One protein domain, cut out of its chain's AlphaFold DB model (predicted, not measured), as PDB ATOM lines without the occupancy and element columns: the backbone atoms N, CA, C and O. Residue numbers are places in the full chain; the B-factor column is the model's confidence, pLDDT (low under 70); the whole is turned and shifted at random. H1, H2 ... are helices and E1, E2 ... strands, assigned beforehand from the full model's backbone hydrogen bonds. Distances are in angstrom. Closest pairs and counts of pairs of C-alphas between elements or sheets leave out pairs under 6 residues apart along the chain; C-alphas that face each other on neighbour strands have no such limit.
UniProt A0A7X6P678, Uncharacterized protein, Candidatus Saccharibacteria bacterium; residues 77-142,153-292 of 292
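This is residues 77 to 142 and 153 to 292 of the 292 residues of an uncharacterized protein of Candidatus Saccharibacteria bacterium (UniProt A0A7X6P678). A twisted sheet of eight strands curls round one helix, H2, with H1 on the same face and the small hairpin of E1 and E2 packing on H2 through E2. The sheet has two wings, the meanders E3 E4 E5 and E6 E7 E8, each strand the antiparallel neighbour of the one before, joined through E10, which also pairs with E9. The printed part has 206 residues with ten named strands, E1 to E10, followed by H1 and H2; it is mostly strand, with under half of the residues in named elements. The sheet is branched and its neighbour pairs are antiparallel. The whole is compact, with a radius of gyration of the C-alphas of 16.5 A and spans of 47 by 38 by 31 A.

The large sheet holds E3, residues 95 to 98, E4, 118 to 122, E5, 129 to 135, E6, 158 to 167 and 25.4 A long, E7, 181 to 191 and 30.2 A, E8, 196 to 204 and 24.9 A, E9, 225 to 231, and E10, 241 to 247 and 19.7 A. H1 is residues 267 to 273 and H2 is residues 277 to 286, 14.3 A long, ending at C-alpha 286 (6.254, 21.666, 235.776). E1, residues 77 to 80, begins at C-alpha 77 (5.477, 15.372, 223.535), and E2 is residues 86 to 91.

E5 lies on one side of E10, antiparallel to it, with N 133 and O 245 at 3.0 A and N 245 and O 133 at 2.8 A, both within hydrogen-bond range. E8 and E9 lie on the other side, with N 203 and O 246 at 3.0 A and N 226 and O 244 at 2.8 A. The hairpin E4 and E5 has N 119 and O 132 at 2.9 A; in E3 and E4, N 97 and O 120 are at 2.8 A. E6, which bends by 64 degrees at residue 161, has N 164 and O 184 of E7 at 2.8 A, and N 187 of E7 and O 200 of E8 are at 2.8 A. H1 is on the sheet at a height of 7.5 A, and the closest C-alphas of E8 and H1, Tyr 198 and Ala 270, are 5.3 A apart. H2 is on the same face; its closest C-alphas to E8 are those of Leu 286 and Leu 203, 6.6 A apart, and to E2 those of Ile 285 and Tyr 90, 5.7 A. In E1 and E2, N 77 and O 90 are at 2.8 A. In H1 and H2 every O i to N i+4 pair is within hydrogen-bond range.

The C-alphas of Gln 111 and Glu 268, the two farthest apart, are 48.6 A apart. Residues 143 to 152 are not printed, and C-alphas 142 and 153 are 22.0 A apart across the cut. The links E3 to E4, E6 to E7, E8 to E9 and E10 to H1 are long. The mean pLDDT of the printed part is 72.0, with 86 residues under 70, among them 206 to 242.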
ATOM      1  N   HIS A  77       4.854  16.660 223.276       93.69
ATOM      2  CA  HIS A  77       5.477  15.372 223.535       93.69
ATOM      3  C   HIS A  77       5.297  15.025 225.012       93.69
ATOM      4  O   HIS A  77       5.051  15.910 225.833       93.69
ATOM      5  N   GLU A  78       5.411  13.747 225.354       93.38
ATOM      6  CA  GLU A  78       5.386  13.270 226.736       93.38
ATOM      7  C   GLU A  78       6.647  12.450 226.995       93.38
ATOM      8  O   GLU A  78       7.034  11.625 226.168       93.38
ATOM      9  N   ALA A  79       7.294  12.699 228.129       90.94
ATOM     10  CA  ALA A  79       8.409  11.904 228.620       90.94
ATOM     11  C   ALA A  79       8.162  11.538 230.080       90.94
ATOM     12  O   ALA A  79       7.458  12.251 230.798       90.94
ATOM     13  N   CYS A  80       8.749  10.421 230.492       87.81
ATOM     14  CA  CYS A  80       8.716   9.940 231.861       87.81
ATOM     15  C   CYS A  80      10.141   9.692 232.330       87.81
ATOM     16  O   CYS A  80      10.941   9.114 231.593       87.81
ATOM     17  N   LEU A  81      10.421  10.102 233.563       82.88
ATOM     18  CA  LEU A  81      11.606   9.678 234.287       82.88
ATOM     19  C   LEU A  81      11.539   8.159 234.494       82.88
ATOM     20  O   LEU A  81      10.467   7.604 234.763       82.88
ATOM     21  N   LYS A  82      12.665   7.476 234.287       80.31
ATOM     22  CA  LYS A  82      12.736   6.013 234.196       80.31
ATOM     23  C   LYS A  82      12.517   5.353 235.552       80.31
ATOM     24  O   LYS A  82      11.878   4.303 235.603       80.31
ATOM     25  N   HIS A  83      13.023   5.952 236.627       76.88
ATOM     26  CA  HIS A  83      13.043   5.341 237.957       76.88
ATOM     27  C   HIS A  83      12.000   5.958 238.898       76.88
ATOM     28  O   HIS A  83      11.312   5.235 239.627       76.88
ATOM     29  N   GLU A  84      11.794   7.268 238.797       75.12
ATOM     30  CA  GLU A  84      10.837   8.019 239.609       75.12
ATOM     31  C   GLU A  84       9.402   7.998 239.081       75.12
ATOM     32  O   GLU A  84       8.475   8.397 239.784       75.12
ATOM     33  N   LYS A  85       9.192   7.515 237.847       78.12
ATOM     34  CA  LYS A  85       7.873   7.416 237.186       78.12
ATOM     35  C   LYS A  85       7.101   8.742 237.102       78.12
ATOM     36  O   LYS A  85       5.891   8.752 236.873       78.12
ATOM     37  N   LEU A  86       7.791   9.868 237.255       82.94
ATOM     38  CA  LEU A  86       7.237  11.195 237.029       82.94
ATOM     39  C   LEU A  86       7.247  11.493 235.534       82.94
ATOM     40  O   LEU A  86       8.288  11.452 234.880       82.94
ATOM     41  N   CYS A  87       6.079  11.810 234.997       88.62
ATOM     42  CA  CYS A  87       5.875  12.138 233.600       88.62
ATOM     43  C   CYS A  87       5.462  13.597 233.436       88.62
ATOM     44  O   CYS A  87       4.801  14.191 234.290       88.62
ATOM     45  N   PHE A  88       5.826  14.178 232.301       91.50
ATOM     46  CA  PHE A  88       5.502  15.555 231.960       91.50
ATOM     47  C   PHE A  88       5.326  15.710 230.456       91.50
ATOM     48  O   PHE A  88       5.909  14.988 229.644       91.50
ATOM     49  N   LYS A  89       4.514  16.702 230.087       94.25
ATOM     50  CA  LYS A  89       4.310  17.098 228.696       94.25
ATOM     51  C   LYS A  89       5.116  18.343 228.390       94.25
ATOM     52  O   LYS A  89       5.091  19.291 229.170       94.25
ATOM     53  N   TYR A  90       5.764  18.364 227.235       94.50
ATOM     54  CA  TYR A  90       6.559  19.499 226.780       94.50
ATOM     55  C   TYR A  90       6.220  19.872 225.336       94.50
ATOM     56  O   TYR A  90       5.832  19.003 224.551       94.50
ATOM     57  N   PRO A  91       6.259  21.168 224.987       93.81
ATOM     58  CA  PRO A  91       5.880  21.610 223.657       93.81
ATOM     59  C   PRO A  91       6.943  21.225 222.627       93.81
ATOM     60  O   PRO A  91       8.110  21.000 222.954       93.81
ATOM     61  N   ASP A  92       6.524  21.179 221.367       91.44
ATOM     62  CA  ASP A  92       7.435  20.940 220.255       91.44
ATOM     63  C   ASP A  92       8.585  21.964 220.212       91.44
ATOM     64  O   ASP A  92       8.410  23.141 220.542       91.44
ATOM     65  N   GLY A  93       9.772  21.493 219.827       90.00
ATOM     66  CA  GLY A  93      11.014  22.268 219.827       90.00
ATOM     67  C   GLY A  93      11.818  22.227 221.131       90.00
ATOM     68  O   GLY A  93      12.973  22.656 221.119       90.00
ATOM     69  N   TRP A  94      11.266  21.732 222.241       93.38
ATOM     70  CA  TRP A  94      12.077  21.382 223.415       93.38
ATOM     71  C   TRP A  94      12.752  20.029 223.197       93.38
ATOM     72  O   TRP A  94      12.198  19.145 222.538       93.38
ATOM     73  N   LYS A  95      13.956  19.867 223.747       91.38
ATOM     74  CA  LYS A  95      14.772  18.667 223.560       91.38
ATOM     75  C   LYS A  95      15.009  17.958 224.884       91.38
ATOM     76  O   LYS A  95      15.585  18.534 225.803       91.38
ATOM     77  N   MET A  96      14.624  16.687 224.939       89.69
ATOM     78  CA  MET A  96      14.982  15.794 226.035       89.69
ATOM     79  C   MET A  96      16.413  15.275 225.849       89.69
ATOM     80  O   MET A  96      16.802  14.871 224.751       89.69
ATOM     81  N   ILE A  97      17.197  15.303 226.919       85.81
ATOM     82  CA  ILE A  97      18.566  14.801 227.001       85.81
ATOM     83  C   ILE A  97      18.614  13.858 228.199       85.81
ATOM     84  O   ILE A  97      18.520  14.299 229.343       85.81
ATOM     85  N   GLU A  98      18.734  12.564 227.935       82.25
ATOM     86  CA  GLU A  98      18.919  11.564 228.986       82.25
ATOM     87  C   GLU A  98      20.387  11.553 229.428       82.25
ATOM     88  O   GLU A  98      21.292  11.553 228.588       82.25
ATOM     89  N   GLY A  99      20.615  11.591 230.738       72.81
ATOM     90  CA  GLY A  99      21.920  11.453 231.370       72.81
ATOM     91  C   GLY A  99      22.239  10.006 231.744       72.81
ATOM     92  O   GLY A  99      21.516   9.061 231.404       72.81
ATOM     93  N   GLU A 100      23.354   9.836 232.449       66.94
ATOM     94  CA  GLU A 100      23.753   8.546 233.005       66.94
ATOM     95  C   GLU A 100      22.933   8.272 234.271       66.94
ATOM     96  O   GLU A 100      22.994   9.016 235.244       66.94
ATOM     97  N   ASN A 101      22.148   7.193 234.260       62.69
ATOM     98  CA  ASN A 101      21.186   6.856 235.319       62.69
ATOM     99  C   ASN A 101      21.847   6.158 236.523       62.69
ATOM    100  O   ASN A 101      21.352   5.154 237.038       62.69
ATOM    101  N   MET A 102      23.021   6.645 236.924       61.19
ATOM    102  CA  MET A 102      23.875   6.039 237.946       61.19
ATOM    103  C   MET A 102      24.296   7.092 238.960       61.19
ATOM    104  O   MET A 102      24.611   8.216 238.584       61.19
ATOM    105  N   LEU A 103      24.326   6.728 240.247       57.84
ATOM    106  CA  LEU A 103      24.789   7.621 241.311       57.84
ATOM    107  C   LEU A 103      26.282   7.919 241.127       57.84
ATOM    108  O   LEU A 103      27.111   7.026 241.358       57.84
ATOM    109  N   PRO A 104      26.656   9.152 240.755       50.03
ATOM    110  CA  PRO A 104      28.049   9.469 240.542       50.03
ATOM    111  C   PRO A 104      28.775   9.643 241.876       50.03
ATOM    112  O   PRO A 104      28.263  10.265 242.804       50.03
ATOM    113  N   GLY A 105      29.998   9.120 241.970       49.59
ATOM    114  CA  GLY A 105      30.830   9.260 243.172       49.59
ATOM    115  C   GLY A 105      30.509   8.278 244.304       49.59
ATOM    116  O   GLY A 105      31.116   8.387 245.365       49.59
ATOM    117  N   VAL A 106      29.620   7.304 244.078       53.31
ATOM    118  CA  VAL A 106      29.391   6.165 244.982       53.31
ATOM    119  C   VAL A 106      29.980   4.904 244.335       53.31
ATOM    120  O   VAL A 106      29.328   4.293 243.486       53.31
ATOM    121  N   PRO A 107      31.221   4.503 244.681       49.00
ATOM    122  CA  PRO A 107      31.814   3.271 244.174       49.00
ATOM    123  C   PRO A 107      30.912   2.071 244.481       49.00
ATOM    124  O   PRO A 107      30.515   1.870 245.626       49.00
ATOM    125  N   GLY A 108      30.578   1.281 243.459       52.75
ATOM    126  CA  GLY A 108      29.708   0.112 243.604       52.75
ATOM    127  C   GLY A 108      28.204   0.406 243.559       52.75
ATOM    128  O   GLY A 108      27.428  -0.518 243.773       52.75
ATOM    129  N   SER A 109      27.755   1.630 243.245       56.97
ATOM    130  CA  SER A 109      26.321   1.928 243.043       56.97
ATOM    131  C   SER A 109      25.671   1.038 241.976       56.97
ATOM    132  O   SER A 109      24.566   0.537 242.186       56.97
ATOM    133  N   GLU A 110      26.408   0.738 240.903       56.75
ATOM    134  CA  GLU A 110      26.044  -0.258 239.885       56.75
ATOM    135  C   GLU A 110      25.824  -1.660 240.485       56.75
ATOM    136  O   GLU A 110      24.883  -2.361 240.124       56.75
ATOM    137  N   GLN A 111      26.673  -2.065 241.436       52.09
ATOM    138  CA  GLN A 111      26.640  -3.385 242.083       52.09
ATOM    139  C   GLN A 111      25.555  -3.473 243.168       52.09
ATOM    140  O   GLN A 111      25.046  -4.556 243.438       52.09
ATOM    141  N   MET A 112      25.181  -2.335 243.760       57.47
ATOM    142  CA  MET A 112      24.085  -2.204 244.729       57.47
ATOM    143  C   MET A 112      22.707  -2.055 244.055       57.47
ATOM    144  O   MET A 112      21.680  -2.056 244.737       57.47
ATOM    145  N   GLY A 113      22.668  -1.940 242.721       59.59
ATOM    146  CA  GLY A 113      21.434  -1.862 241.935       59.59
ATOM    147  C   GLY A 113      20.635  -0.572 242.140       59.59
ATOM    148  O   GLY A 113      19.432  -0.557 241.882       59.59
ATOM    149  N   VAL A 114      21.271   0.501 242.622       62.31
ATOM    150  CA  VAL A 114      20.596   1.785 242.862       62.31
ATOM    151  C   VAL A 114      20.656   2.619 241.591       62.31
ATOM    152  O   VAL A 114      21.652   3.281 241.303       62.31
ATOM    153  N   MET A 115      19.571   2.556 240.827       68.56
ATOM    154  CA  MET A 115      19.400   3.290 239.576       68.56
ATOM    155  C   MET A 115      18.684   4.608 239.841       68.56
ATOM    156  O   MET A 115      17.648   4.593 240.499       68.56
ATOM    157  N   VAL A 116      19.209   5.716 239.321       72.56
ATOM    158  CA  VAL A 116      18.672   7.073 239.526       72.56
ATOM    159  C   VAL A 116      18.333   7.737 238.207       72.56
ATOM    160  O   VAL A 116      18.892   7.371 237.185       72.56
ATOM    161  N   ASP A 117      17.447   8.721 238.209       75.75
ATOM    162  CA  ASP A 117      17.202   9.545 237.034       75.75
ATOM    163  C   ASP A 117      18.218  10.691 236.975       75.75
ATOM    164  O   ASP A 117      18.350  11.461 237.921       75.75
ATOM    165  N   ASP A 118      18.913  10.840 235.850       79.31
ATOM    166  CA  ASP A 118      19.571  12.094 235.463       79.31
ATOM    167  C   ASP A 118      19.079  12.444 234.064       79.31
ATOM    168  O   ASP A 118      19.207  11.675 233.111       79.31
ATOM    169  N   SER A 119      18.388  13.564 233.948       81.25
ATOM    170  CA  SER A 119      17.634  13.912 232.758       81.25
ATOM    171  C   SER A 119      17.492  15.421 232.654       81.25
ATOM    172  O   SER A 119      17.293  16.123 233.641       81.25
ATOM    173  N   ARG A 120      17.593  15.954 231.437       86.50
ATOM    174  CA  ARG A 120      17.494  17.395 231.177       86.50
ATOM    175  C   ARG A 120      16.546  17.668 230.028       86.50
ATOM    176  O   ARG A 120      16.583  16.984 229.012       86.50
ATOM    177  N   LEU A 121      15.728  18.701 230.169       88.94
ATOM    178  CA  LEU A 121      14.858  19.186 229.109       88.94
ATOM    179  C   LEU A 121      15.268  20.616 228.745       88.94
ATOM    180  O   LEU A 121      15.092  21.540 229.537       88.94
ATOM    181  N   GLU A 122      15.841  20.796 227.559       89.56
ATOM    182  CA  GLU A 122      16.367  22.078 227.078       89.56
ATOM    183  C   GLU A 122      15.341  22.785 226.184       89.56
ATOM    184  O   GLU A 122      14.743  22.177 225.290       89.56
ATOM    185  N   SER A 123      15.129  24.080 226.428       90.94
ATOM    186  CA  SER A 123      14.268  24.916 225.595       90.94
ATOM    187  C   SER A 123      14.870  25.120 224.208       90.94
ATOM    188  O   SER A 123      16.084  25.071 224.025       90.94
ATOM    189  N   SER A 124      14.042  25.423 223.205       87.94
ATOM    190  CA  SER A 124      14.532  25.645 221.831       87.94
ATOM    191  C   SER A 124      15.568  26.769 221.718       87.94
ATOM    192  O   SER A 124      16.356  26.779 220.778       87.94
ATOM    193  N   SER A 125      15.546  27.738 222.642       85.44
ATOM    194  CA  SER A 125      16.525  28.828 222.692       85.44
ATOM    195  C   SER A 125      17.816  28.456 223.425       85.44
ATOM    196  O   SER A 125      18.783  29.209 223.347       85.44
ATOM    197  N   GLY A 126      17.833  27.345 224.168       82.19
ATOM    198  CA  GLY A 126      18.914  26.979 225.085       82.19
ATOM    199  C   GLY A 126      19.032  27.889 226.314       82.19
ATOM    200  O   GLY A 126      19.972  27.746 227.087       82.19
ATOM    201  N   GLU A 127      18.105  28.839 226.496       82.81
ATOM    202  CA  GLU A 127      18.116  29.794 227.617       82.81
ATOM    203  C   GLU A 127      17.644  29.155 228.927       82.81
ATOM    204  O   GLU A 127      18.065  29.571 230.001       82.81
ATOM    205  N   VAL A 128      16.776  28.144 228.832       87.31
ATOM    206  CA  VAL A 128      16.215  27.439 229.985       87.31
ATOM    207  C   VAL A 128      16.453  25.951 229.814       87.31
ATOM    208  O   VAL A 128      16.123  25.369 228.781       87.31
ATOM    209  N   VAL A 129      16.990  25.334 230.858       87.00
ATOM    210  CA  VAL A 129      17.129  23.885 230.983       87.00
ATOM    211  C   VAL A 129      16.398  23.483 232.247       87.00
ATOM    212  O   VAL A 129      16.682  24.040 233.296       87.00
ATOM    213  N   ILE A 130      15.464  22.541 232.160       86.88
ATOM    214  CA  ILE A 130      14.885  21.891 233.337       86.88
ATOM    215  C   ILE A 130      15.749  20.673 233.637       86.88
ATOM    216  O   ILE A 130      15.794  19.733 232.844       86.88
ATOM    217  N   SER A 131      16.439  20.702 234.768       81.50
ATOM    218  CA  SER A 131      17.214  19.584 235.291       81.50
ATOM    219  C   SER A 131      16.317  18.717 236.164       81.50
ATOM    220  O   SER A 131      15.612  19.232 237.033       81.50
ATOM    221  N   MET A 132      16.347  17.410 235.926       81.19
ATOM    222  CA  MET A 132      15.619  16.386 236.664       81.19
ATOM    223  C   MET A 132      16.632  15.361 237.150       81.19
ATOM    224  O   MET A 132      17.181  14.609 236.351       81.19
ATOM    225  N   GLN A 133      16.874  15.347 238.455       76.44
ATOM    226  CA  GLN A 133      17.798  14.418 239.085       76.44
ATOM    227  C   GLN A 133      17.143  13.690 240.260       76.44
ATOM    228  O   GLN A 133      16.554  14.349 241.119       76.44
ATOM    229  N   SER A 134      17.283  12.370 240.313       71.69
ATOM    230  CA  SER A 134      16.874  11.549 241.447       71.69
ATOM    231  C   SER A 134      18.064  10.987 242.227       71.69
ATOM    232  O   SER A 134      19.204  11.000 241.758       71.69
ATOM    233  N   GLY A 135      17.822  10.517 243.452       62.22
ATOM    234  CA  GLY A 135      18.810   9.775 244.233       62.22
ATOM    235  C   GLY A 135      18.533   9.738 245.730       62.22
ATOM    236  O   GLY A 135      17.482  10.167 246.196       62.22
ATOM    237  N   ILE A 136      19.526   9.251 246.488       51.91
ATOM    238  CA  ILE A 136      19.603   9.379 247.962       51.91
ATOM    239  C   ILE A 136      19.637  10.862 248.363       51.91
ATOM    240  O   ILE A 136      19.295  11.240 249.478       51.91
ATOM    241  N   THR A 137      20.073  11.708 247.427       47.03
ATOM    242  CA  THR A 137      20.519  13.060 247.687       47.03
ATOM    243  C   THR A 137      19.614  14.122 247.048       47.03
ATOM    244  O   THR A 137      20.083  14.953 246.271       47.03
ATOM    245  N   GLY A 138      18.347  14.191 247.450       43.06
ATOM    246  CA  GLY A 138      17.906  15.488 247.970       43.06
ATOM    247  C   GLY A 138      18.652  15.855 249.276       43.06
ATOM    248  O   GLY A 138      18.739  17.025 249.644       43.06
ATOM    249  N   VAL A 139      19.339  14.882 249.892       36.78
ATOM    250  CA  VAL A 139      20.337  15.021 250.963       36.78
ATOM    251  C   VAL A 139      21.712  14.406 250.598       36.78
ATOM    252  O   VAL A 139      21.901  13.210 250.763       36.78
ATOM    253  N   GLY A 140      22.703  15.204 250.166       38.00
ATOM    254  CA  GLY A 140      24.125  14.931 250.482       38.00
ATOM    255  C   GLY A 140      25.080  14.381 249.405       38.00
ATOM    256  O   GLY A 140      25.567  13.262 249.518       38.00
ATOM    257  N   GLY A 141      25.499  15.210 248.444       31.20
ATOM    258  CA  GLY A 141      26.858  15.099 247.892       31.20
ATOM    259  C   GLY A 141      27.790  15.884 248.807       31.20
ATOM    260  O   GLY A 141      27.570  17.082 248.920       31.20
ATOM    261  N   ALA A 142      28.723  15.203 249.494       36.38
ATOM    262  CA  ALA A 142      29.685  15.745 250.465       36.38
ATOM    263  C   ALA A 142      29.179  17.023 251.143       36.38
ATOM    264  O   ALA A 142      29.438  18.120 250.645       36.38
ATOM    265  N   GLU A 153      25.582  35.452 254.752       48.88
ATOM    266  CA  GLU A 153      25.312  36.668 255.534       48.88
ATOM    267  C   GLU A 153      24.247  37.579 254.895       48.88
ATOM    268  O   GLU A 153      23.791  38.524 255.535       48.88
ATOM    269  N   ASP A 154      23.832  37.304 253.653       54.97
ATOM    270  CA  ASP A 154      22.786  38.058 252.964       54.97
ATOM    271  C   ASP A 154      21.434  37.309 252.962       54.97
ATOM    272  O   ASP A 154      21.223  36.424 252.122       54.97
ATOM    273  N   PRO A 155      20.488  37.670 253.851       51.06
ATOM    274  CA  PRO A 155      19.131  37.116 253.864       51.06
ATOM    275  C   PRO A 155      18.304  37.499 252.622       51.06
ATOM    276  O   PRO A 155      17.229  36.942 252.409       51.06
ATOM    277  N   ASN A 156      18.787  38.414 251.769       59.03
ATOM    278  CA  ASN A 156      18.125  38.816 250.520       59.03
ATOM    279  C   ASN A 156      18.684  38.096 249.283       59.03
ATOM    280  O   ASN A 156      18.392  38.479 248.146       59.03
ATOM    281  N   ARG A 157      19.483  37.038 249.476       72.06
ATOM    282  CA  ARG A 157      20.087  36.291 248.368       72.06
ATOM    283  C   ARG A 157      19.050  35.612 247.473       72.06
ATOM    284  O   ARG A 157      19.293  35.455 246.283       72.06
ATOM    285  N   VAL A 158      17.900  35.214 248.008       77.38
ATOM    286  CA  VAL A 158      16.840  34.539 247.247       77.38
ATOM    287  C   VAL A 158      15.523  35.260 247.471       77.38
ATOM    288  O   VAL A 158      15.091  35.442 248.604       77.38
ATOM    289  N   THR A 159      14.853  35.648 246.389       80.12
ATOM    290  CA  THR A 159      13.521  36.256 246.448       80.12
ATOM    291  C   THR A 159      12.525  35.427 245.651       80.12
ATOM    292  O   THR A 159      12.684  35.244 244.442       80.12
ATOM    293  N   THR A 160      11.470  34.957 246.312       83.25
ATOM    294  CA  THR A 160      10.331  34.314 245.645       83.25
ATOM    295  C   THR A 160       9.480  35.365 244.941       83.25
ATOM    296  O   THR A 160       9.004  36.310 245.562       83.25
ATOM    297  N   ILE A 161       9.273  35.186 243.637       89.00
ATOM    298  CA  ILE A 161       8.482  36.084 242.787       89.00
ATOM    299  C   ILE A 161       7.040  35.599 242.683       89.00
ATOM    300  O   ILE A 161       6.107  36.396 242.762       89.00
ATOM    301  N   PHE A 162       6.842  34.293 242.510       89.50
ATOM    302  CA  PHE A 162       5.512  33.698 242.473       89.50
ATOM    303  C   PHE A 162       5.524  32.259 242.975       89.50
ATOM    304  O   PHE A 162       6.525  31.553 242.873       89.50
ATOM    305  N   THR A 163       4.348  31.812 243.412       87.44
ATOM    306  CA  THR A 163       4.065  30.419 243.750       87.44
ATOM    307  C   THR A 163       2.760  30.006 243.089       87.44
ATOM    308  O   THR A 163       1.749  30.701 243.197       87.44
ATOM    309  N   LYS A 164       2.760  28.850 242.429       87.31
ATOM    310  CA  LYS A 164       1.584  28.258 241.795       87.31
ATOM    311  C   LYS A 164       1.349  26.857 242.343       87.31
ATOM    312  O   LYS A 164       2.110  25.936 242.064       87.31
ATOM    313  N   ARG A 165       0.258  26.692 243.089       87.06
ATOM    314  CA  ARG A 165      -0.214  25.382 243.552       87.06
ATOM    315  C   ARG A 165      -0.809  24.598 242.382       87.06
ATOM    316  O   ARG A 165      -1.645  25.126 241.648       87.06
ATOM    317  N   THR A 166      -0.414  23.342 242.250       82.62
ATOM    318  CA  THR A 166      -0.865  22.420 241.207       82.62
ATOM    319  C   THR A 166      -1.225  21.087 241.858       82.62
ATOM    320  O   THR A 166      -0.481  20.589 242.694       82.62
ATOM    321  N   ALA A 167      -2.371  20.506 241.507       81.25
ATOM    322  CA  ALA A 167      -2.680  19.138 241.920       81.25
ATOM    323  C   ALA A 167      -1.749  18.164 241.188       81.25
ATOM    324  O   ALA A 167      -1.655  18.224 239.959       81.25
ATOM    325  N   ILE A 168      -1.098  17.269 241.926       79.19
ATOM    326  CA  ILE A 168      -0.341  16.174 241.326       79.19
ATOM    327  C   ILE A 168      -1.284  14.988 241.115       79.19
ATOM    328  O   ILE A 168      -2.066  14.624 241.990       79.19
ATOM    329  N   LYS A 169      -1.301  14.450 239.895       80.94
ATOM    330  CA  LYS A 169      -2.225  13.372 239.525       80.94
ATOM    331  C   LYS A 169      -1.568  12.013 239.701       80.94
ATOM    332  O   LYS A 169      -0.368  11.877 239.466       80.94
ATOM    333  N   ASN A 170      -2.406  11.025 240.011       78.69
ATOM    334  CA  ASN A 170      -2.050   9.611 240.127       78.69
ATOM    335  C   ASN A 170      -0.948   9.326 241.156       78.69
ATOM    336  O   ASN A 170      -0.214   8.361 240.985       78.69
ATOM    337  N   THR A 171      -0.813  10.156 242.194       75.69
ATOM    338  CA  THR A 171       0.151   9.918 243.272       75.69
ATOM    339  C   THR A 171      -0.129   8.561 243.922       75.69
ATOM    340  O   THR A 171      -1.239   8.364 244.422       75.69
ATOM    341  N   PRO A 172       0.835   7.623 243.905       71.00
ATOM    342  CA  PRO A 172       0.720   6.349 244.609       71.00
ATOM    343  C   PRO A 172       0.401   6.530 246.103       71.00
ATOM    344  O   PRO A 172       0.788   7.529 246.718       71.00
ATOM    345  N   GLU A 173      -0.311   5.572 246.699       71.75
ATOM    346  CA  GLU A 173      -0.764   5.637 248.099       71.75
ATOM    347  C   GLU A 173       0.423   5.783 249.065       71.75
ATOM    348  O   GLU A 173       0.406   6.604 249.984       71.75
ATOM    349  N   GLU A 174       1.520   5.088 248.771       64.44
ATOM    350  CA  GLU A 174       2.787   5.156 249.496       64.44
ATOM    351  C   GLU A 174       3.443   6.553 249.475       64.44
ATOM    352  O   GLU A 174       4.242   6.871 250.359       64.44
ATOM    353  N   TYR A 175       3.071   7.415 248.520       61.97
ATOM    354  CA  TYR A 175       3.530   8.809 248.409       61.97
ATOM    355  C   TYR A 175       2.430   9.822 248.746       61.97
ATOM    356  O   TYR A 175       2.679  11.023 248.748       61.97
ATOM    357  N   THR A 176       1.222   9.370 249.088       57.69
ATOM    358  CA  THR A 176       0.065  10.244 249.362       57.69
ATOM    359  C   THR A 176       0.236  11.049 250.657       57.69
ATOM    360  O   THR A 176      -0.313  12.136 250.796       57.69
ATOM    361  N   SER A 177       1.105  10.599 251.572       52.50
ATOM    362  CA  SER A 177       1.547  11.409 252.721       52.50
ATOM    363  C   SER A 177       2.478  12.578 252.348       52.50
ATOM    364  O   SER A 177       2.780  13.396 253.216       52.50
ATOM    365  N   ALA A 178       2.974  12.648 251.103       55.41
ATOM    366  CA  ALA A 178       3.970  13.629 250.665       55.41
ATOM    367  C   ALA A 178       3.360  14.969 250.234       55.41
ATOM    368  O   ALA A 178       3.903  15.989 250.632       55.41
ATOM    369  N   ALA A 179       2.239  14.975 249.502       56.62
ATOM    370  CA  ALA A 179       1.286  16.088 249.391       56.62
ATOM    371  C   ALA A 179       0.206  15.789 248.337       56.62
ATOM    372  O   ALA A 179       0.497  15.288 247.253       56.62
ATOM    373  N   ASP A 180      -1.031  16.231 248.585       64.50
ATOM    374  CA  ASP A 180      -2.099  16.275 247.566       64.50
ATOM    375  C   ASP A 180      -1.799  17.285 246.429       64.50
ATOM    376  O   ASP A 180      -2.524  17.386 245.435       64.50
ATOM    377  N   TYR A 181      -0.755  18.103 246.597       73.12
ATOM    378  CA  TYR A 181      -0.403  19.205 245.712       73.12
ATOM    379  C   TYR A 181       1.105  19.398 245.651       73.12
ATOM    380  O   TYR A 181       1.792  19.316 246.657       73.12
ATOM    381  N   ILE A 182       1.587  19.791 244.481       80.19
ATOM    382  CA  ILE A 182       2.936  20.314 244.277       80.19
ATOM    383  C   ILE A 182       2.861  21.818 244.024       80.19
ATOM    384  O   ILE A 182       1.848  22.348 243.552       80.19
ATOM    385  N   TYR A 183       3.939  22.529 244.314       83.25
ATOM    386  CA  TYR A 183       4.056  23.954 244.057       83.25
ATOM    387  C   TYR A 183       5.138  24.206 243.016       83.25
ATOM    388  O   TYR A 183       6.274  23.770 243.168       83.25
ATOM    389  N   VAL A 184       4.782  24.952 241.973       87.94
ATOM    390  CA  VAL A 184       5.750  25.542 241.049       87.94
ATOM    391  C   VAL A 184       6.115  26.917 241.584       87.94
ATOM    392  O   VAL A 184       5.234  27.768 241.735       87.94
ATOM    393  N   ILE A 185       7.392  27.146 241.862       85.69
ATOM    394  CA  ILE A 185       7.887  28.417 242.392       85.69
ATOM    395  C   ILE A 185       8.764  29.085 241.342       85.69
ATOM    396  O   ILE A 185       9.594  28.428 240.723       85.69
ATOM    397  N   GLY A 186       8.591  30.392 241.158       87.81
ATOM    398  CA  GLY A 186       9.541  31.241 240.448       87.81
ATOM    399  C   GLY A 186      10.301  32.113 241.434       87.81
ATOM    400  O   GLY A 186       9.685  32.812 242.240       87.81
ATOM    401  N   LYS A 187      11.629  32.091 241.363       85.25
ATOM    402  CA  LYS A 187      12.535  32.828 242.247       85.25
ATOM    403  C   LYS A 187      13.555  33.617 241.430       85.25
ATOM    404  O   LYS A 187      13.845  33.282 240.282       85.25
ATOM    405  N   VAL A 188      14.125  34.640 242.050       85.38
ATOM    406  CA  VAL A 188      15.363  35.282 241.601       85.38
ATOM    407  C   VAL A 188      16.417  35.053 242.668       85.38
ATOM    408  O   VAL A 188      16.180  35.329 243.845       85.38
ATOM    409  N   VAL A 189      17.569  34.544 242.249       81.00
ATOM    410  CA  VAL A 189      18.718  34.318 243.117       81.00
ATOM    411  C   VAL A 189      19.801  35.329 242.775       81.00
ATOM    412  O   VAL A 189      20.192  35.471 241.620       81.00
ATOM    413  N   SER A 190      20.283  36.030 243.790       77.69
ATOM    414  CA  SER A 190      21.448  36.899 243.746       77.69
ATOM    415  C   SER A 190      22.699  36.056 243.990       77.69
ATOM    416  O   SER A 190      22.835  35.351 244.991       77.69
ATOM    417  N   ASP A 191      23.633  36.099 243.058       72.56
ATOM    418  CA  ASP A 191      24.935  35.483 243.207       72.56
ATOM    419  C   ASP A 191      25.884  36.455 243.912       72.56
ATOM    420  O   ASP A 191      26.311  37.454 243.334       72.56
ATOM    421  N   GLY A 192      26.197  36.172 245.180       64.06
ATOM    422  CA  GLY A 192      27.025  37.044 246.016       64.06
ATOM    423  C   GLY A 192      28.450  37.240 245.486       64.06
ATOM    424  O   GLY A 192      29.038  38.292 245.723       64.06
ATOM    425  N   GLU A 193      28.988  36.273 244.733       66.00
ATOM    426  CA  GLU A 193      30.337  36.359 244.161       66.00
ATOM    427  C   GLU A 193      30.380  37.270 242.932       66.00
ATOM    428  O   GLU A 193      31.191  38.195 242.862       66.00
ATOM    429  N   SER A 194      29.488  37.042 241.962       70.69
ATOM    430  CA  SER A 194      29.453  37.836 240.729       70.69
ATOM    431  C   SER A 194      28.655  39.137 240.849       70.69
ATOM    432  O   SER A 194      28.737  39.975 239.951       70.69
ATOM    433  N   LYS A 195      27.903  39.325 241.943       75.62
ATOM    434  CA  LYS A 195      26.910  40.400 242.133       75.62
ATOM    435  C   LYS A 195      25.840  40.442 241.037       75.62
ATOM    436  O   LYS A 195      25.261  41.495 240.784       75.62
ATOM    437  N   LYS A 196      25.594  39.309 240.378       83.44
ATOM    438  CA  LYS A 196      24.581  39.154 239.328       83.44
ATOM    439  C   LYS A 196      23.377  38.398 239.855       83.44
ATOM    440  O   LYS A 196      23.409  37.835 240.942       83.44
ATOM    441  N   HIS A 197      22.318  38.354 239.066       84.88
ATOM    442  CA  HIS A 197      21.067  37.701 239.428       84.88
ATOM    443  C   HIS A 197      20.673  36.677 238.372       84.88
ATOM    444  O   HIS A 197      20.957  36.870 237.191       84.88
ATOM    445  N   TYR A 198      19.992  35.604 238.765       85.00
ATOM    446  CA  TYR A 198      19.449  34.635 237.818       85.00
ATOM    447  C   TYR A 198      18.049  34.151 238.210       85.00
ATOM    448  O   TYR A 198      17.743  34.053 239.403       85.00
ATOM    449  N   PRO A 199      17.180  33.861 237.226       88.38
ATOM    450  CA  PRO A 199      15.834  33.378 237.473       88.38
ATOM    451  C   PRO A 199      15.825  31.855 237.577       88.38
ATOM    452  O   PRO A 199      16.415  31.151 236.751       88.38
ATOM    453  N   VAL A 200      15.085  31.348 238.556       85.50
ATOM    454  CA  VAL A 200      14.903  29.917 238.795       85.50
ATOM    455  C   VAL A 200      13.419  29.598 238.809       85.50
ATOM    456  O   VAL A 200      12.631  30.311 239.428       85.50
ATOM    457  N   VAL A 201      13.042  28.514 238.139       87.56
ATOM    458  CA  VAL A 201      11.736  27.879 238.296       87.56
ATOM    459  C   VAL A 201      11.953  26.464 238.804       87.56
ATOM    460  O   VAL A 201      12.792  25.735 238.279       87.56
ATOM    461  N   GLU A 202      11.202  26.068 239.822       82.88
ATOM    462  CA  GLU A 202      11.366  24.769 240.471       82.88
ATOM    463  C   GLU A 202      10.046  24.187 240.961       82.88
ATOM    464  O   GLU A 202       9.036  24.890 241.066       82.88
ATOM    465  N   LEU A 203      10.080  22.890 241.251       82.38
ATOM    466  CA  LEU A 203       8.954  22.121 241.756       82.38
ATOM    467  C   LEU A 203       9.243  21.635 243.180       82.38
ATOM    468  O   LEU A 203      10.325  21.111 243.439       82.38
ATOM    469  N   VAL A 204       8.278  21.802 244.087       78.38
ATOM    470  CA  VAL A 204       8.367  21.350 245.489       78.38
ATOM    471  C   VAL A 204       7.071  20.669 245.933       78.38
ATOM    472  O   VAL A 204       5.998  21.019 245.437       78.38
ATOM    473  N   ASP A 205       7.146  19.733 246.878       72.88
ATOM    474  CA  ASP A 205       5.974  19.053 247.453       72.88
ATOM    475  C   ASP A 205       5.526  19.625 248.815       72.88
ATOM    476  O   ASP A 205       4.373  19.444 249.204       72.88
ATOM    477  N   ARG A 206       6.359  20.419 249.503       65.69
ATOM    478  CA  ARG A 206       6.028  21.021 250.810       65.69
ATOM    479  C   ARG A 206       5.810  22.529 250.762       65.69
ATOM    480  O   ARG A 206       6.519  23.279 250.092       65.69
ATOM    481  N   SER A 207       4.835  22.994 251.543       58.50
ATOM    482  CA  SER A 207       4.498  24.420 251.646       58.50
ATOM    483  C   SER A 207       5.515  25.213 252.481       58.50
ATOM    484  O   SER A 207       5.658  26.425 252.328       58.50
ATOM    485  N   GLU A 208       6.239  24.523 253.354       57.56
ATOM    486  CA  GLU A 208       7.291  25.042 254.221       57.56
ATOM    487  C   GLU A 208       8.522  25.446 253.397       57.56
ATOM    488  O   GLU A 208       9.125  26.486 253.665       57.56
ATOM    489  N   ASP A 209       8.798  24.708 252.315       57.97
ATOM    490  CA  ASP A 209       9.890  24.971 251.369       57.97
ATOM    491  C   ASP A 209       9.649  26.254 250.533       57.97
ATOM    492  O   ASP A 209      10.575  26.820 249.947       57.97
ATOM    493  N   LEU A 210       8.420  26.798 250.550       53.16
ATOM    494  CA  LEU A 210       8.065  28.089 249.933       53.16
ATOM    495  C   LEU A 210       8.663  29.299 250.669       53.16
ATOM    496  O   LEU A 210       8.792  30.372 250.075       53.16
ATOM    497  N   LYS A 211       8.959  29.149 251.970       47.81
ATOM    498  CA  LYS A 211       9.390  30.235 252.871       47.81
ATOM    499  C   LYS A 211      10.881  30.200 253.198       47.81
ATOM    500  O   LYS A 211      11.356  31.081 253.908       47.81
ATOM    501  N   LEU A 212      11.611  29.205 252.700       52.16
ATOM    502  CA  LEU A 212      13.045  29.058 252.938       52.16
ATOM    503  C   LEU A 212      13.823  30.057 252.063       52.16
ATOM    504  O   LEU A 212      14.375  29.708 251.024       52.16
ATOM    505  N   THR A 213      13.822  31.329 252.467       43.22
ATOM    506  CA  THR A 213      14.739  32.369 251.961       43.22
ATOM    507  C   THR A 213      16.152  32.209 252.530       43.22
ATOM    508  O   THR A 213      17.101  32.772 251.996       43.22
ATOM    509  N   GLU A 214      16.300  31.401 253.581       44.69
ATOM    510  CA  GLU A 214      17.560  31.078 254.240       44.69
ATOM    511  C   GLU A 214      17.740  29.562 254.303       44.69
ATOM    512  O   GLU A 214      17.054  28.856 255.044       44.69
ATOM    513  N   ARG A 215      18.727  29.047 253.578       38.34
ATOM    514  CA  ARG A 215      19.435  27.859 254.037       38.34
ATOM    515  C   ARG A 215      20.900  28.010 253.673       38.34
ATOM    516  O   ARG A 215      21.230  28.549 252.615       38.34
ATOM    517  N   ALA A 216      21.756  27.622 254.619       39.59
ATOM    518  CA  ALA A 216      23.206  27.699 254.523       39.59
ATOM    519  C   ALA A 216      23.669  27.258 253.134       39.59
ATOM    520  O   ALA A 216      23.101  26.317 252.571       39.59
ATOM    521  N   ALA A 217      24.715  27.912 252.618       37.06
ATOM    522  CA  ALA A 217      25.226  27.719 251.263       37.06
ATOM    523  C   ALA A 217      25.502  26.256 250.872       37.06
ATOM    524  O   ALA A 217      25.619  25.935 249.692       37.06
ATOM    525  N   CYS A 218      25.547  25.386 251.875       41.03
ATOM    526  CA  CYS A 218      25.908  23.992 251.791       41.03
ATOM    527  C   CYS A 218      24.778  22.995 252.056       41.03
ATOM    528  O   CYS A 218      24.780  21.939 251.437       41.03
ATOM    529  N   GLU A 219      23.823  23.275 252.947       35.34
ATOM    530  CA  GLU A 219      22.869  22.228 253.357       35.34
ATOM    531  C   GLU A 219      21.534  22.278 252.624       35.34
ATOM    532  O   GLU A 219      20.858  21.255 252.582       35.34
ATOM    533  N   ALA A 220      21.143  23.409 252.017       39.59
ATOM    534  CA  ALA A 220      19.875  23.475 251.281       39.59
ATOM    535  C   ALA A 220      19.625  24.757 250.476       39.59
ATOM    536  O   ALA A 220      18.508  25.263 250.404       39.59
ATOM    537  N   ILE A 221      20.625  25.195 249.718       39.69
ATOM    538  CA  ILE A 221      20.333  26.001 248.521       39.69
ATOM    539  C   ILE A 221      19.553  25.165 247.461       39.69
ATOM    540  O   ILE A 221      19.107  25.690 246.448       39.69
ATOM    541  N   TYR A 222      19.297  23.870 247.722       40.84
ATOM    542  CA  TYR A 222      18.861  22.866 246.746       40.84
ATOM    543  C   TYR A 222      17.740  21.910 247.201       40.84
ATOM    544  O   TYR A 222      17.496  20.912 246.523       40.84
ATOM    545  N   SER A 223      17.060  22.167 248.326       46.97
ATOM    546  CA  SER A 223      16.009  21.273 248.844       46.97
ATOM    547  C   SER A 223      14.662  21.468 248.135       46.97
ATOM    548  O   SER A 223      13.679  21.872 248.754       46.97
ATOM    549  N   SER A 224      14.637  21.196 246.833       54.34
ATOM    550  CA  SER A 224      13.446  21.246 245.978       54.34
ATOM    551  C   SER A 224      13.143  19.827 245.552       54.34
ATOM    552  O   SER A 224      13.637  19.374 244.525       54.34
ATOM    553  N   ILE A 225      12.463  19.088 246.417       65.94
ATOM    554  CA  ILE A 225      12.389  17.638 246.324       65.94
ATOM    555  C   ILE A 225      10.929  17.222 246.221       65.94
ATOM    556  O   ILE A 225      10.078  17.752 246.923       65.94
ATOM    557  N   ILE A 226      10.660  16.272 245.338       69.75
ATOM    558  CA  ILE A 226       9.454  15.457 245.362       69.75
ATOM    559  C   ILE A 226       9.869  14.071 245.835       69.75
ATOM    560  O   ILE A 226      10.892  13.551 245.380       69.75
ATOM    561  N   LYS A 227       9.089  13.454 246.725       67.62
ATOM    562  CA  LYS A 227       9.346  12.057 247.091       67.62
ATOM    563  C   LYS A 227       9.349  11.141 245.870       67.62
ATOM    564  O   LYS A 227       8.453  11.162 245.025       67.62
ATOM    565  N   GLY A 228      10.373  10.318 245.831       66.06
ATOM    566  CA  GLY A 228      10.627   9.363 244.788       66.06
ATOM    567  C   GLY A 228      10.160   7.942 245.093       66.06
ATOM    568  O   GLY A 228       9.734   7.613 246.199       66.06
ATOM    569  N   ASN A 229      10.263   7.087 244.083       65.75
ATOM    570  CA  ASN A 229       9.877   5.684 244.068       65.75
ATOM    571  C   ASN A 229      11.054   4.720 244.279       65.75
ATOM    572  O   ASN A 229      10.833   3.549 244.593       65.75
ATOM    573  N   ILE A 230      12.302   5.178 244.156       65.38
ATOM    574  CA  ILE A 230      13.473   4.317 244.371       65.38
ATOM    575  C   ILE A 230      13.530   3.865 245.836       65.38
ATOM    576  O   ILE A 230      13.454   4.687 246.747       65.38
ATOM    577  N   ASP A 231      13.685   2.559 246.067       64.31
ATOM    578  CA  ASP A 231      13.956   2.021 247.399       64.31
ATOM    579  C   ASP A 231      15.456   2.065 247.692       64.31
ATOM    580  O   ASP A 231      16.264   1.494 246.956       64.31
ATOM    581  N   LEU A 232      15.827   2.753 248.769       65.94
ATOM    582  CA  LEU A 232      17.218   2.908 249.179       65.94
ATOM    583  C   LEU A 232      17.646   1.842 250.199       65.94
ATOM    584  O   LEU A 232      18.749   1.918 250.739       65.94
ATOM    585  N   GLY A 233      16.823   0.817 250.445       61.06
ATOM    586  CA  GLY A 233      17.129  -0.283 251.361       61.06
ATOM    587  C   GLY A 233      18.445  -0.997 251.042       61.06
ATOM    588  O   GLY A 233      19.190  -1.342 251.957       61.06
ATOM    589  N   ASN A 234      18.816  -1.099 249.759       61.84
ATOM    590  CA  ASN A 234      20.100  -1.673 249.329       61.84
ATOM    591  C   ASN A 234      21.333  -0.869 249.791       61.84
ATOM    592  O   ASN A 234      22.457  -1.347 249.663       61.84
ATOM    593  N   LEU A 235      21.135   0.334 250.334       62.41
ATOM    594  CA  LEU A 235      22.179   1.208 250.880       62.41
ATOM    595  C   LEU A 235      22.178   1.229 252.415       62.41
ATOM    596  O   LEU A 235      22.803   2.098 253.018       62.41
ATOM    597  N   GLY A 236      21.444   0.314 253.056       60.16
ATOM    598  CA  GLY A 236      21.252   0.317 254.509       60.16
ATOM    599  C   GLY A 236      20.303   1.416 254.998       60.16
ATOM    600  O   GLY A 236      20.264   1.703 256.191       60.16
ATOM    601  N   LEU A 237      19.540   2.029 254.088       59.75
ATOM    602  CA  LEU A 237      18.531   3.046 254.379       59.75
ATOM    603  C   LEU A 237      17.126   2.437 254.281       59.75
ATOM    604  O   LEU A 237      16.280   2.918 253.529       59.75
ATOM    605  N   GLU A 238      16.888   1.339 255.000       62.88
ATOM    606  CA  GLU A 238      15.609   0.618 254.967       62.88
ATOM    607  C   GLU A 238      14.420   1.561 255.209       62.88
ATOM    608  O   GLU A 238      14.415   2.369 256.137       62.88
ATOM    609  N   GLY A 239      13.414   1.486 254.334       59.03
ATOM    610  CA  GLY A 239      12.235   2.354 254.389       59.03
ATOM    611  C   GLY A 239      12.450   3.783 253.875       59.03
ATOM    612  O   GLY A 239      11.473   4.521 253.749       59.03
ATOM    613  N   SER A 240      13.681   4.173 253.525       61.91
ATOM    614  CA  SER A 240      13.947   5.451 252.857       61.91
ATOM    615  C   SER A 240      13.634   5.349 251.370       61.91
ATOM    616  O   SER A 240      13.962   4.363 250.704       61.91
ATOM    617  N   LYS A 241      12.994   6.392 250.846       65.00
ATOM    618  CA  LYS A 241      12.678   6.516 249.426       65.00
ATOM    619  C   LYS A 241      13.585   7.544 248.768       65.00
ATOM    620  O   LYS A 241      14.100   8.432 249.443       65.00
ATOM    621  N   GLY A 242      13.781   7.386 247.462       65.94
ATOM    622  CA  GLY A 242      14.470   8.361 246.628       65.94
ATOM    623  C   GLY A 242      13.818   9.738 246.713       65.94
ATOM    624  O   GLY A 242      12.686   9.894 247.165       65.94
ATOM    625  N   GLU A 243      14.553  10.745 246.274       72.44
ATOM    626  CA  GLU A 243      14.127  12.135 246.240       72.44
ATOM    627  C   GLU A 243      14.422  12.697 244.847       72.44
ATOM    628  O   GLU A 243      15.513  12.494 244.314       72.44
ATOM    629  N   GLN A 244      13.453  13.391 244.248       75.31
ATOM    630  CA  GLN A 244      13.554  13.957 242.909       75.31
ATOM    631  C   GLN A 244      13.657  15.478 242.972       75.31
ATOM    632  O   GLN A 244      12.708  16.158 243.364       75.31
ATOM    633  N   ARG A 245      14.761  16.025 242.464       77.12
ATOM    634  CA  ARG A 245      14.925  17.460 242.245       77.12
ATOM    635  C   ARG A 245      14.534  17.851 240.828       77.12
ATOM    636  O   ARG A 245      15.037  17.266 239.870       77.12
ATOM    637  N   ILE A 246      13.652  18.847 240.688       80.31
ATOM    638  CA  ILE A 246      13.250  19.403 239.385       80.31
ATOM    639  C   ILE A 246      13.347  20.927 239.407       80.31
ATOM    640  O   ILE A 246      12.569  21.603 240.082       80.31
ATOM    641  N   THR A 247      14.313  21.480 238.675       79.94
ATOM    642  CA  THR A 247      14.622  22.918 238.716       79.94
ATOM    643  C   THR A 247      15.307  23.403 237.446       79.94
ATOM    644  O   THR A 247      15.945  22.623 236.742       79.94
ATOM    645  N   THR A 248      15.209  24.702 237.165       80.88
ATOM    646  CA  THR A 248      16.018  25.365 236.131       80.88
ATOM    647  C   THR A 248      17.359  25.891 236.634       80.88
ATOM    648  O   THR A 248      18.098  26.520 235.879       80.88
ATOM    649  N   ASP A 249      17.651  25.703 237.919       71.88
ATOM    650  CA  ASP A 249      18.938  26.043 238.513       71.88
ATOM    651  C   ASP A 249      20.034  25.030 238.116       71.88
ATOM    652  O   ASP A 249      19.742  23.958 237.573       71.88
ATOM    653  N   LYS A 250      21.298  25.392 238.375       61.47
ATOM    654  CA  LYS A 250      22.525  24.618 238.131       61.47
ATOM    655  C   LYS A 250      22.285  23.112 238.275       61.47
ATOM    656  O   LYS A 250      21.870  22.645 239.340       61.47
ATOM    657  N   ALA A 251      22.591  22.350 237.221       49.38
ATOM    658  CA  ALA A 251      22.500  20.898 237.282       49.38
ATOM    659  C   ALA A 251      23.523  20.379 238.296       49.38
ATOM    660  O   ALA A 251      24.729  20.569 238.125       49.38
ATOM    661  N   PHE A 252      23.037  19.729 239.347       44.78
ATOM    662  CA  PHE A 252      23.845  18.803 240.126       44.78
ATOM    663  C   PHE A 252      24.029  17.509 239.319       44.78
ATOM    664  O   PHE A 252      23.179  17.155 238.507       44.78
ATOM    665  N   GLY A 253      25.167  16.836 239.506       38.69
ATOM    666  CA  GLY A 253      25.508  15.572 238.837       38.69
ATOM    667  C   GLY A 253      26.925  15.565 238.258       38.69
ATOM    668  O   GLY A 253      27.406  16.580 237.745       38.69
ATOM    669  N   ALA A 254      27.633  14.434 238.349       31.92
ATOM    670  CA  ALA A 254      28.926  14.300 237.678       31.92
ATOM    671  C   ALA A 254      28.711  14.359 236.166       31.92
ATOM    672  O   ALA A 254      27.892  13.637 235.614       31.92
ATOM    673  N   GLY A 255      29.407  15.283 235.510       37.44
ATOM    674  CA  GLY A 255      29.112  15.667 234.129       37.44
ATOM    675  C   GLY A 255      28.293  16.955 234.006       37.44
ATOM    676  O   GLY A 255      27.778  17.256 232.924       37.44
ATOM    677  N   ALA A 256      28.177  17.750 235.077       41.91
ATOM    678  CA  ALA A 256      27.619  19.102 235.070       41.91
ATOM    679  C   ALA A 256      28.456  20.097 234.233       41.91
ATOM    680  O   ALA A 256      28.955  21.096 234.730       41.91
ATOM    681  N   ASN A 257      28.505  19.894 232.917       39.78
ATOM    682  CA  ASN A 257      28.683  20.971 231.942       39.78
ATOM    683  C   ASN A 257      27.344  21.702 231.714       39.78
ATOM    684  O   ASN A 257      27.036  22.099 230.589       39.78
ATOM    685  N   SER A 258      26.490  21.804 232.743       48.28
ATOM    686  CA  SER A 258      25.229  22.522 232.593       48.28
ATOM    687  C   SER A 258      25.550  23.985 232.330       48.28
ATOM    688  O   SER A 258      26.270  24.632 233.091       48.28
ATOM    689  N   ARG A 259      25.087  24.478 231.177       50.56
ATOM    690  CA  ARG A 259      25.168  25.893 230.830       50.56
ATOM    691  C   ARG A 259      24.593  26.673 232.003       50.56
ATOM    692  O   ARG A 259      23.494  26.366 232.458       50.56
ATOM    693  N   TYR A 260      25.359  27.640 232.497       53.88
ATOM    694  CA  TYR A 260      24.891  28.557 233.524       53.88
ATOM    695  C   TYR A 260      23.510  29.092 233.121       53.88
ATOM    696  O   TYR A 260      23.367  29.510 231.962       53.88
ATOM    697  N   PRO A 261      22.512  29.121 234.030       65.25
ATOM    698  CA  PRO A 261      21.359  29.969 233.795       65.25
ATOM    699  C   PRO A 261      21.890  31.370 233.500       65.25
ATOM    700  O   PRO A 261      22.888  31.816 234.080       65.25
ATOM    701  N   ARG A 262      21.275  32.033 232.524       77.81
ATOM    702  CA  ARG A 262      21.712  33.359 232.106       77.81
ATOM    703  C   ARG A 262      21.785  34.277 233.326       77.81
ATOM    704  O   ARG A 262      20.807  34.430 234.053       77.81
ATOM    705  N   LEU A 263      22.954  34.878 233.532       84.56
ATOM    706  CA  LEU A 263      23.173  35.861 234.586       84.56
ATOM    707  C   LEU A 263      22.774  37.250 234.077       84.56
ATOM    708  O   LEU A 263      23.111  37.628 232.952       84.56
ATOM    709  N   TYR A 264      22.087  38.007 234.922       89.12
ATOM    710  CA  TYR A 264      21.620  39.366 234.670       89.12
ATOM    711  C   TYR A 264      22.312  40.340 235.622       89.12
ATOM    712  O   TYR A 264      22.582  40.000 236.773       89.12
ATOM    713  N   GLU A 265      22.591  41.555 235.154       92.50
ATOM    714  CA  GLU A 265      23.276  42.570 235.966       92.50
ATOM    715  C   GLU A 265      22.371  43.108 237.078       92.50
ATOM    716  O   GLU A 265      22.854  43.552 238.114       92.50
ATOM    717  N   THR A 266      21.050  43.060 236.879       92.88
ATOM    718  CA  THR A 266      20.086  43.575 237.854       92.88
ATOM    719  C   THR A 266      19.023  42.552 238.230       92.88
ATOM    720  O   THR A 266      18.608  41.707 237.431       92.88
ATOM    721  N   PHE A 267      18.526  42.681 239.461       90.62
ATOM    722  CA  PHE A 267      17.404  41.897 239.964       90.62
ATOM    723  C   PHE A 267      16.169  42.014 239.059       90.62
ATOM    724  O   PHE A 267      15.534  41.012 238.744       90.62
ATOM    725  N   GLU A 268      15.843  43.226 238.597       95.50
ATOM    726  CA  GLU A 268      14.662  43.466 237.760       95.50
ATOM    727  C   GLU A 268      14.760  42.818 236.377       95.50
ATOM    728  O   GLU A 268      13.746  42.374 235.838       95.50
ATOM    729  N   GLU A 269      15.956  42.727 235.798       95.44
ATOM    730  CA  GLU A 269      16.161  41.990 234.549       95.44
ATOM    731  C   GLU A 269      15.945  40.487 234.745       95.44
ATOM    732  O   GLU A 269      15.213  39.875 233.964       95.44
ATOM    733  N   ALA A 270      16.499  39.906 235.816       92.31
ATOM    734  CA  ALA A 270      16.265  38.504 236.157       92.31
ATOM    735  C   ALA A 270      14.784  38.234 236.470       92.31
ATOM    736  O   ALA A 270      14.212  37.251 236.001       92.31
ATOM    737  N   ARG A 271      14.116  39.134 237.200       94.81
ATOM    738  CA  ARG A 271      12.680  39.030 237.490       94.81
ATOM    739  C   ARG A 271      11.854  39.042 236.206       94.81
ATOM    740  O   ARG A 271      10.998  38.181 236.031       94.81
ATOM    741  N   LYS A 272      12.121  39.984 235.295       96.50
ATOM    742  CA  LYS A 272      11.427  40.073 233.998       96.50
ATOM    743  C   LYS A 272      11.679  38.857 233.113       96.50
ATOM    744  O   LYS A 272      10.808  38.493 232.329       96.50
ATOM    745  N   ALA A 273      12.828  38.196 233.235       93.88
ATOM    746  CA  ALA A 273      13.098  36.980 232.476       93.88
ATOM    747  C   ALA A 273      12.125  35.834 232.812       93.88
ATOM    748  O   ALA A 273      11.802  35.054 231.917       93.88
ATOM    749  N   LEU A 274      11.567  35.779 234.032       94.06
ATOM    750  CA  LEU A 274      10.508  34.818 234.388       94.06
ATOM    751  C   LEU A 274       9.225  34.998 233.557       94.06
ATOM    752  O   LEU A 274       8.439  34.063 233.422       94.06
ATOM    753  N   GLU A 275       9.018  36.181 232.977       95.69
ATOM    754  CA  GLU A 275       7.885  36.501 232.100       95.69
ATOM    755  C   GLU A 275       8.185  36.167 230.623       95.69
ATOM    756  O   GLU A 275       7.329  36.324 229.750       95.69
ATOM    757  N   SER A 276       9.397  35.699 230.309       94.00
ATOM    758  CA  SER A 276       9.770  35.302 228.952       94.00
ATOM    759  C   SER A 276       9.164  33.952 228.558       94.00
ATOM    760  O   SER A 276       8.850  33.100 229.394       94.00
ATOM    761  N   LYS A 277       9.023  33.729 227.245       93.94
ATOM    762  CA  LYS A 277       8.413  32.510 226.694       93.94
ATOM    763  C   LYS A 277       9.048  31.209 227.235       93.94
ATOM    764  O   LYS A 277       8.268  30.359 227.662       93.94
ATOM    765  N   PRO A 278      10.387  31.032 227.271       92.38
ATOM    766  CA  PRO A 278      10.993  29.802 227.792       92.38
ATOM    767  C   PRO A 278      10.648  29.518 229.261       92.38
ATOM    768  O   PRO A 278      10.350  28.378 229.609       92.38
ATOM    769  N   TYR A 279      10.619  30.546 230.115       93.69
ATOM    770  CA  TYR A 279      10.266  30.396 231.530       93.69
ATOM    771  C   TYR A 279       8.768  30.135 231.734       93.69
ATOM    772  O   TYR A 279       8.398  29.274 232.531       93.69
ATOM    773  N   ILE A 280       7.892  30.790 230.963       94.88
ATOM    774  CA  ILE A 280       6.450  30.489 230.962       94.88
ATOM    775  C   ILE A 280       6.197  29.038 230.527       94.88
ATOM    776  O   ILE A 280       5.347  28.348 231.096       94.88
ATOM    777  N   GLU A 281       6.911  28.556 229.512       94.88
ATOM    778  CA  GLU A 281       6.834  27.161 229.074       94.88
ATOM    779  C   GLU A 281       7.338  26.206 230.160       94.88
ATOM    780  O   GLU A 281       6.633  25.242 230.457       94.88
ATOM    781  N   ALA A 282       8.450  26.517 230.836       93.12
ATOM    782  CA  ALA A 282       8.939  25.735 231.971       93.12
ATOM    783  C   ALA A 282       7.903  25.632 233.099       93.12
ATOM    784  O   ALA A 282       7.587  24.533 233.547       93.12
ATOM    785  N   VAL A 283       7.284  26.748 233.499       94.19
ATOM    786  CA  VAL A 283       6.204  26.751 234.502       94.19
ATOM    787  C   VAL A 283       5.050  25.843 234.080       94.19
ATOM    788  O   VAL A 283       4.503  25.117 234.911       94.19
ATOM    789  N   ASN A 284       4.662  25.863 232.802       94.31
ATOM    790  CA  ASN A 284       3.585  25.015 232.290       94.31
ATOM    791  C   ASN A 284       3.963  23.528 232.260       94.31
ATOM    792  O   ASN A 284       3.112  22.706 232.591       94.31
ATOM    793  N   ILE A 285       5.211  23.197 231.912       94.06
ATOM    794  CA  ILE A 285       5.746  21.828 231.962       94.06
ATOM    795  C   ILE A 285       5.685  21.308 233.402       94.06
ATOM    796  O   ILE A 285       5.074  20.270 233.651       94.06
ATOM    797  N   LEU A 286       6.225  22.067 234.364       91.38
ATOM    798  CA  LEU A 286       6.254  21.666 235.776       91.38
ATOM    799  C   LEU A 286       4.856  21.593 236.404       91.38
ATOM    800  O   LEU A 286       4.575  20.708 237.204       91.38
ATOM    801  N   SER A 287       3.935  22.467 235.987       90.44
ATOM    802  CA  SER A 287       2.523  22.393 236.396       90.44
ATOM    803  C   SER A 287       1.782  21.181 235.805       90.44
ATOM    804  O   SER A 287       0.626  20.950 236.140       90.44
ATOM    805  N   GLY A 288       2.375  20.467 234.846       89.31
ATOM    806  CA  GLY A 288       1.781  19.304 234.183       89.31
ATOM    807  C   GLY A 288       2.333  17.963 234.665       89.31
ATOM    808  O   GLY A 288       1.963  16.928 234.102       89.31
ATOM    809  N   VAL A 289       3.227  17.979 235.657       88.38
ATOM    810  CA  VAL A 289       3.863  16.773 236.193       88.38
ATOM    811  C   VAL A 289       2.823  15.867 236.857       88.38
ATOM    812  O   VAL A 289       1.914  16.330 237.549       88.38
ATOM    813  N   HIS A 290       2.940  14.566 236.613       86.38
ATOM    814  CA  HIS A 290       2.073  13.535 237.175       86.38
ATOM    815  C   HIS A 290       2.831  12.215 237.318       86.38
ATOM    816  O   HIS A 290       3.791  11.978 236.588       86.38
ATOM    817  N   TYR A 291       2.382  11.347 238.221       82.75
ATOM    818  CA  TYR A 291       2.902   9.984 238.311       82.75
ATOM    819  C   TYR A 291       2.237   9.071 237.273       82.75
ATOM    820  O   TYR A 291       1.090   9.298 236.855       82.75
ATOM    821  N   LYS A 292       2.971   8.038 236.858       81.50
ATOM    822  CA  LYS A 292       2.496   6.964 235.984       81.50
ATOM    823  C   LYS A 292       2.633   5.594 236.632       81.50
ATOM    824  O   LYS A 292       3.669   5.338 237.284       81.50
TER     825      LYS A 292